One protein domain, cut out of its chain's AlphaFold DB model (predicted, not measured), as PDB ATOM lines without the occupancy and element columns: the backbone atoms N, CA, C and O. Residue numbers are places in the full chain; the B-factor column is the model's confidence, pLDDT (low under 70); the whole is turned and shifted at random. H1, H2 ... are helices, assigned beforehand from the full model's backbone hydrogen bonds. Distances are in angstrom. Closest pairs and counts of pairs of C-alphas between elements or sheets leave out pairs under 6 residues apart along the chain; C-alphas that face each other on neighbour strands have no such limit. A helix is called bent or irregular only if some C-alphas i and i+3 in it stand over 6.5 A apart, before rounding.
ATOM      1  N   THR A   2    -106.693 447.704   6.564       47.81
ATOM      2  CA  THR A   2    -106.162 448.982   6.077       47.81
ATOM      3  C   THR A   2    -106.171 449.983   7.226       47.81
ATOM      4  O   THR A   2    -107.119 450.012   8.004       47.81
ATOM      5  N   SER A   3    -105.077 450.721   7.377       51.75
ATOM      6  CA  SER A   3    -104.747 451.525   8.551       51.75
ATOM      7  C   SER A   3    -105.859 452.498   8.958       51.75
ATOM      8  O   SER A   3    -106.121 453.470   8.251       51.75
ATOM      9  N   ASN A   4    -106.419 452.294  10.153       61.91
ATOM     10  CA  ASN A   4    -107.230 453.295  10.854       61.91
ATOM     11  C   ASN A   4    -106.430 454.558  11.224       61.91
ATOM     12  O   ASN A   4    -107.026 455.556  11.596       61.91
ATOM     13  N   SER A   5    -105.102 454.570  11.050       80.50
ATOM     14  CA  SER A   5    -104.248 455.686  11.469       80.50
ATOM     15  C   SER A   5    -104.614 457.023  10.826       80.50
ATOM     16  O   SER A   5    -104.519 458.043  11.497       80.50
ATOM     17  N   PHE A   6    -105.037 457.046   9.554       84.88
ATOM     18  CA  PHE A   6    -105.483 458.291   8.917       84.88
ATOM     19  C   PHE A   6    -106.783 458.794   9.539       84.88
ATOM     20  O   PHE A   6    -106.874 459.971   9.861       84.88
ATOM     21  N   TYR A   7    -107.770 457.913   9.720       82.06
ATOM     22  CA  TYR A   7    -109.064 458.289  10.285       82.06
ATOM     23  C   TYR A   7    -108.925 458.744  11.739       82.06
ATOM     24  O   TYR A   7    -109.493 459.765  12.111       82.06
ATOM     25  N   ASP A   8    -108.111 458.041  12.524       84.81
ATOM     26  CA  ASP A   8    -107.824 458.402  13.910       84.81
ATOM     27  C   ASP A   8    -107.093 459.751  13.975       84.81
ATOM     28  O   ASP A   8    -107.509 460.639  14.712       84.81
ATOM     29  N   THR A   9    -106.072 459.955  13.131       87.75
ATOM     30  CA  THR A   9    -105.354 461.241  13.043       87.75
ATOM     31  C   THR A   9    -106.292 462.369  12.621       87.75
ATOM     32  O   THR A   9    -106.292 463.431  13.232       87.75
ATOM     33  N   PHE A  10    -107.125 462.135  11.607       84.56
ATOM     34  CA  PHE A  10    -108.110 463.095  11.125       84.56
ATOM     35  C   PHE A  10    -109.116 463.464  12.218       84.56
ATOM     36  O   PHE A  10    -109.382 464.647  12.423       84.56
ATOM     37  N   LYS A  11    -109.632 462.476  12.959       84.19
ATOM     38  CA  LYS A  11    -110.561 462.702  14.069       84.19
ATOM     39  C   LYS A  11    -109.909 463.531  15.178       84.19
ATOM     40  O   LYS A  11    -110.481 464.540  15.575       84.19
ATOM     41  N   THR A  12    -108.697 463.176  15.606       86.62
ATOM     42  CA  THR A  12    -107.961 463.940  16.627       86.62
ATOM     43  C   THR A  12    -107.656 465.369  16.168       86.62
ATOM     44  O   THR A  12    -107.803 466.310  16.944       86.62
ATOM     45  N   SER A  13    -107.276 465.571  14.900       88.75
ATOM     46  CA  SER A  13    -107.071 466.918  14.353       88.75
ATOM     47  C   SER A  13    -108.363 467.736  14.341       88.75
ATOM     48  O   SER A  13    -108.340 468.907  14.715       88.75
ATOM     49  N   LEU A  14    -109.492 467.133  13.957       88.44
ATOM     50  CA  LEU A  14    -110.794 467.802  13.977       88.44
ATOM     51  C   LEU A  14    -111.238 468.179  15.390       88.44
ATOM     52  O   LEU A  14    -111.774 469.268  15.575       88.44
ATOM     53  N   GLU A  15    -111.015 467.308  16.374       87.50
ATOM     54  CA  GLU A  15    -111.320 467.592  17.780       87.50
ATOM     55  C   GLU A  15    -110.529 468.807  18.279       87.50
ATOM     56  O   GLU A  15    -111.127 469.730  18.830       87.50
ATOM     57  N   ALA A  16    -109.225 468.872  17.988       89.12
ATOM     58  CA  ALA A  16    -108.393 470.021  18.347       89.12
ATOM     59  C   ALA A  16    -108.846 471.322  17.652       89.12
ATOM     60  O   ALA A  16    -108.919 472.379  18.279       89.12
ATOM     61  N   MET A  17    -109.193 471.260  16.360       91.50
ATOM     62  CA  MET A  17    -109.733 472.417  15.630       91.50
ATOM     63  C   MET A  17    -111.077 472.883  16.206       91.50
ATOM     64  O   MET A  17    -111.310 474.086  16.341       91.50
ATOM     65  N   LYS A  18    -111.956 471.936  16.559       92.88
ATOM     66  CA  LYS A  18    -113.236 472.224  17.211       92.88
ATOM     67  C   LYS A  18    -113.007 472.942  18.531       92.88
ATOM     68  O   LYS A  18    -113.615 473.975  18.761       92.88
ATOM     69  N   GLU A  19    -112.128 472.427  19.385       90.31
ATOM     70  CA  GLU A  19    -111.864 473.025  20.695       90.31
ATOM     71  C   GLU A  19    -111.358 474.469  20.571       90.31
ATOM     72  O   GLU A  19    -111.911 475.368  21.206       90.31
ATOM     73  N   ASN A  20    -110.405 474.717  19.668       90.81
ATOM     74  CA  ASN A  20    -109.861 476.057  19.431       90.81
ATOM     75  C   ASN A  20    -110.902 477.051  18.896       90.81
ATOM     76  O   ASN A  20    -110.888 478.217  19.282       90.81
ATOM     77  N   SER A  21    -111.797 476.604  18.012       90.19
ATOM     78  CA  SER A  21    -112.828 477.468  17.416       90.19
ATOM     79  C   SER A  21    -114.030 477.687  18.336       90.19
ATOM     80  O   SER A  21    -114.625 478.764  18.339       90.19
ATOM     81  N   VAL A  22    -114.385 476.684  19.141       92.75
ATOM     82  CA  VAL A  22    -115.563 476.715  20.013       92.75
ATOM     83  C   VAL A  22    -115.267 477.428  21.333       92.75
ATOM     84  O   VAL A  22    -116.123 478.168  21.812       92.75
ATOM     85  N   LEU A  23    -114.071 477.281  21.912       91.69
ATOM     86  CA  LEU A  23    -113.738 477.859  23.222       91.69
ATOM     87  C   LEU A  23    -113.994 479.383  23.322       91.69
ATOM     88  O   LEU A  23    -114.619 479.812  24.300       91.69
ATOM     89  N   PRO A  24    -113.602 480.226  22.345       93.50
ATOM     90  CA  PRO A  24    -113.915 481.656  22.384       93.50
ATOM     91  C   PRO A  24    -115.423 481.938  22.366       93.50
ATOM     92  O   PRO A  24    -115.889 482.864  23.029       93.50
ATOM     93  N   LEU A  25    -116.204 481.125  21.649       94.69
ATOM     94  CA  LEU A  25    -117.662 481.257  21.596       94.69
ATOM     95  C   LEU A  25    -118.287 480.884  22.939       94.69
ATOM     96  O   LEU A  25    -119.074 481.650  23.483       94.69
ATOM     97  N   LEU A  26    -117.876 479.757  23.524       94.38
ATOM     98  CA  LEU A  26    -118.390 479.311  24.819       94.38
ATOM     99  C   LEU A  26    -118.093 480.318  25.928       94.38
ATOM    100  O   LEU A  26    -118.949 480.586  26.764       94.38
ATOM    101  N   THR A  27    -116.886 480.883  25.944       91.81
ATOM    102  CA  THR A  27    -116.468 481.846  26.977       91.81
ATOM    103  C   THR A  27    -117.170 483.199  26.870       91.81
ATOM    104  O   THR A  27    -117.258 483.915  27.868       91.81
ATOM    105  N   THR A  28    -117.683 483.556  25.691       94.56
ATOM    106  CA  THR A  28    -118.341 484.849  25.449       94.56
ATOM    107  C   THR A  28    -119.865 484.761  25.411       94.56
ATOM    108  O   THR A  28    -120.534 485.763  25.688       94.56
ATOM    109  N   ASP A  29    -120.425 483.586  25.121       97.75
ATOM    110  CA  ASP A  29    -121.865 483.367  25.083       97.75
ATOM    111  C   ASP A  29    -122.468 483.364  26.496       97.75
ATOM    112  O   ASP A  29    -122.169 482.526  27.350       97.75
ATOM    113  N   LYS A  30    -123.325 484.353  26.763       97.50
ATOM    114  CA  LYS A  30    -123.885 484.576  28.101       97.50
ATOM    115  C   LYS A  30    -124.856 483.481  28.519       97.50
ATOM    116  O   LYS A  30    -124.907 483.157  29.706       97.50
ATOM    117  N   ASP A  31    -125.628 482.956  27.575       98.00
ATOM    118  CA  ASP A  31    -126.639 481.948  27.868       98.00
ATOM    119  C   ASP A  31    -125.955 480.620  28.192       98.00
ATOM    120  O   ASP A  31    -126.255 480.023  29.226       98.00
ATOM    121  N   TYR A  32    -124.946 480.233  27.407       96.19
ATOM    122  CA  TYR A  32    -124.087 479.089  27.693       96.19
ATOM    123  C   TYR A  32    -123.456 479.192  29.085       96.19
ATOM    124  O   TYR A  32    -123.644 478.298  29.907       96.19
ATOM    125  N   GLN A  33    -122.788 480.307  29.403       98.00
ATOM    126  CA  GLN A  33    -122.166 480.499  30.721       98.00
ATOM    127  C   GLN A  33    -123.189 480.445  31.866       98.00
ATOM    128  O   GLN A  33    -122.913 479.898  32.935       98.00
ATOM    129  N   ASN A  34    -124.387 480.994  31.663       97.88
ATOM    130  CA  ASN A  34    -125.467 480.903  32.640       97.88
ATOM    131  C   ASN A  34    -125.913 479.448  32.860       97.88
ATOM    132  O   ASN A  34    -126.063 479.030  34.009       97.88
ATOM    133  N   TYR A  35    -126.080 478.664  31.795       97.31
ATOM    134  CA  TYR A  35    -126.468 477.256  31.901       97.31
ATOM    135  C   TYR A  35    -125.366 476.388  32.521       97.31
ATOM    136  O   TYR A  35    -125.673 475.613  33.422       97.31
ATOM    137  N   THR A  36    -124.095 476.588  32.160       95.88
ATOM    138  CA  THR A  36    -122.955 475.894  32.788       95.88
ATOM    139  C   THR A  36    -122.870 476.175  34.291       95.88
ATOM    140  O   THR A  36    -122.614 475.272  35.087       95.88
ATOM    141  N   ASN A  37    -123.130 477.415  34.718       97.56
ATOM    142  CA  ASN A  37    -123.166 477.747  36.143       97.56
ATOM    143  C   ASN A  37    -124.339 477.065  36.864       97.56
ATOM    144  O   ASN A  37    -124.163 476.554  37.968       97.56
ATOM    145  N   GLN A  38    -125.527 477.036  36.250       97.94
ATOM    146  CA  GLN A  38    -126.692 476.344  36.814       97.94
ATOM    147  C   GLN A  38    -126.446 474.840  36.954       97.94
ATOM    148  O   GLN A  38    -126.756 474.269  37.999       97.94
ATOM    149  N   GLU A  39    -125.859 474.220  35.933       96.62
ATOM    150  CA  GLU A  39    -125.444 472.820  35.945       96.62
ATOM    151  C   GLU A  39    -124.443 472.550  37.073       96.62
ATOM    152  O   GLU A  39    -124.703 471.706  37.929       96.62
ATOM    153  N   SER A  40    -123.369 473.343  37.158       96.69
ATOM    154  CA  SER A  40    -122.337 473.207  38.200       96.69
ATOM    155  C   SER A  40    -122.920 473.335  39.613       96.69
ATOM    156  O   SER A  40    -122.553 472.602  40.533       96.69
ATOM    157  N   MET A  41    -123.864 474.263  39.810       98.00
ATOM    158  CA  MET A  41    -124.566 474.423  41.086       98.00
ATOM    159  C   MET A  41    -125.464 473.224  41.406       98.00
ATOM    160  O   MET A  41    -125.518 472.796  42.562       98.00
ATOM    161  N   ALA A  42    -126.173 472.689  40.411       96.56
ATOM    162  CA  ALA A  42    -127.026 471.518  40.577       96.56
ATOM    163  C   ALA A  42    -126.200 470.259  40.881       96.56
ATOM    164  O   ALA A  42    -126.567 469.495  41.773       96.56
ATOM    165  N   GLU A  43    -125.059 470.077  40.214       95.12
ATOM    166  CA  GLU A  43    -124.130 468.979  40.481       95.12
ATOM    167  C   GLU A  43    -123.574 469.062  41.909       95.12
ATOM    168  O   GLU A  43    -123.609 468.081  42.652       95.12
ATOM    169  N   ALA A  44    -123.159 470.254  42.353       97.00
ATOM    170  CA  ALA A  44    -122.685 470.453  43.720       97.00
ATOM    171  C   ALA A  44    -123.752 470.105  44.776       97.00
ATOM    172  O   ALA A  44    -123.418 469.555  45.827       97.00
ATOM    173  N   GLN A  45    -125.031 470.396  44.508       96.75
ATOM    174  CA  GLN A  45    -126.145 469.993  45.376       96.75
ATOM    175  C   GLN A  45    -126.384 468.483  45.325       96.75
ATOM    176  O   GLN A  45    -126.559 467.861  46.372       96.75
ATOM    177  N   TYR A  46    -126.354 467.885  44.132       94.19
ATOM    178  CA  TYR A  46    -126.487 466.442  43.939       94.19
ATOM    179  C   TYR A  46    -125.424 465.664  44.728       94.19
ATOM    180  O   TYR A  46    -125.764 464.713  45.432       94.19
ATOM    181  N   MET A  47    -124.168 466.118  44.705       92.81
ATOM    182  CA  MET A  47    -123.055 465.493  45.433       92.81
ATOM    183  C   MET A  47    -123.219 465.515  46.962       92.81
ATOM    184  O   MET A  47    -122.555 464.748  47.659       92.81
ATOM    185  N   GLN A  48    -124.091 466.375  47.497       96.56
ATOM    186  CA  GLN A  48    -124.387 466.472  48.933       96.56
ATOM    187  C   GLN A  48    -125.585 465.614  49.364       96.56
ATOM    188  O   GLN A  48    -125.846 465.496  50.562       96.56
ATOM    189  N   LEU A  49    -126.334 465.038  48.420       96.44
ATOM    190  CA  LEU A  49    -127.489 464.210  48.742       96.44
ATOM    191  C   LEU A  49    -127.049 462.877  49.353       96.44
ATOM    192  O   LEU A  49    -126.205 462.165  48.808       96.44
TER     193      LEU A  49
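This is residues 2 to 49 of the 103 residues of an uncharacterized protein of Sellimonas intestinalis (UniProt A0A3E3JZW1). Two long helices, H1 and then H2, meet at their ends as a wide L, joined by a tight link, with the space between the arms empty. H1 is the longer arm and has a kink of 30 degrees near residue 21. The printed part has 48 residues, with two named helices and no named strand, in the class all helix. It is extended, with a radius of gyration of the C-alphas of 16.9 A, and flat, spanning 50 by 29 by 9 A.

H1, residues 5 to 28, and H2, residues 30 to 46, only just touch, and only at the corner, with 3 pairs of C-alphas within 8 A. The closest C-alphas, of Leu 26 and Tyr 32, are 6.4 A apart. Their lines are about perpendicular, at 80 degrees. Every O i to N i+4 pair is within hydrogen-bond range in H2, and 18 of 20 in H1.

H1 measures 35.3 A from C-alpha 5 at (-104.248, 455.686, 11.469) to C-alpha 28. It is only just irregular: C-alphas 21 and 24 are 6.6 A apart. H2 measures 24.2 A and ends at C-alpha 46 at (-126.487, 466.442, 43.939).

The C-alphas farthest apart, of Thr 2 and Leu 49, are 50.1 A apart. The printed part has no cut. Residues 2 to 4 have pLDDT under 70.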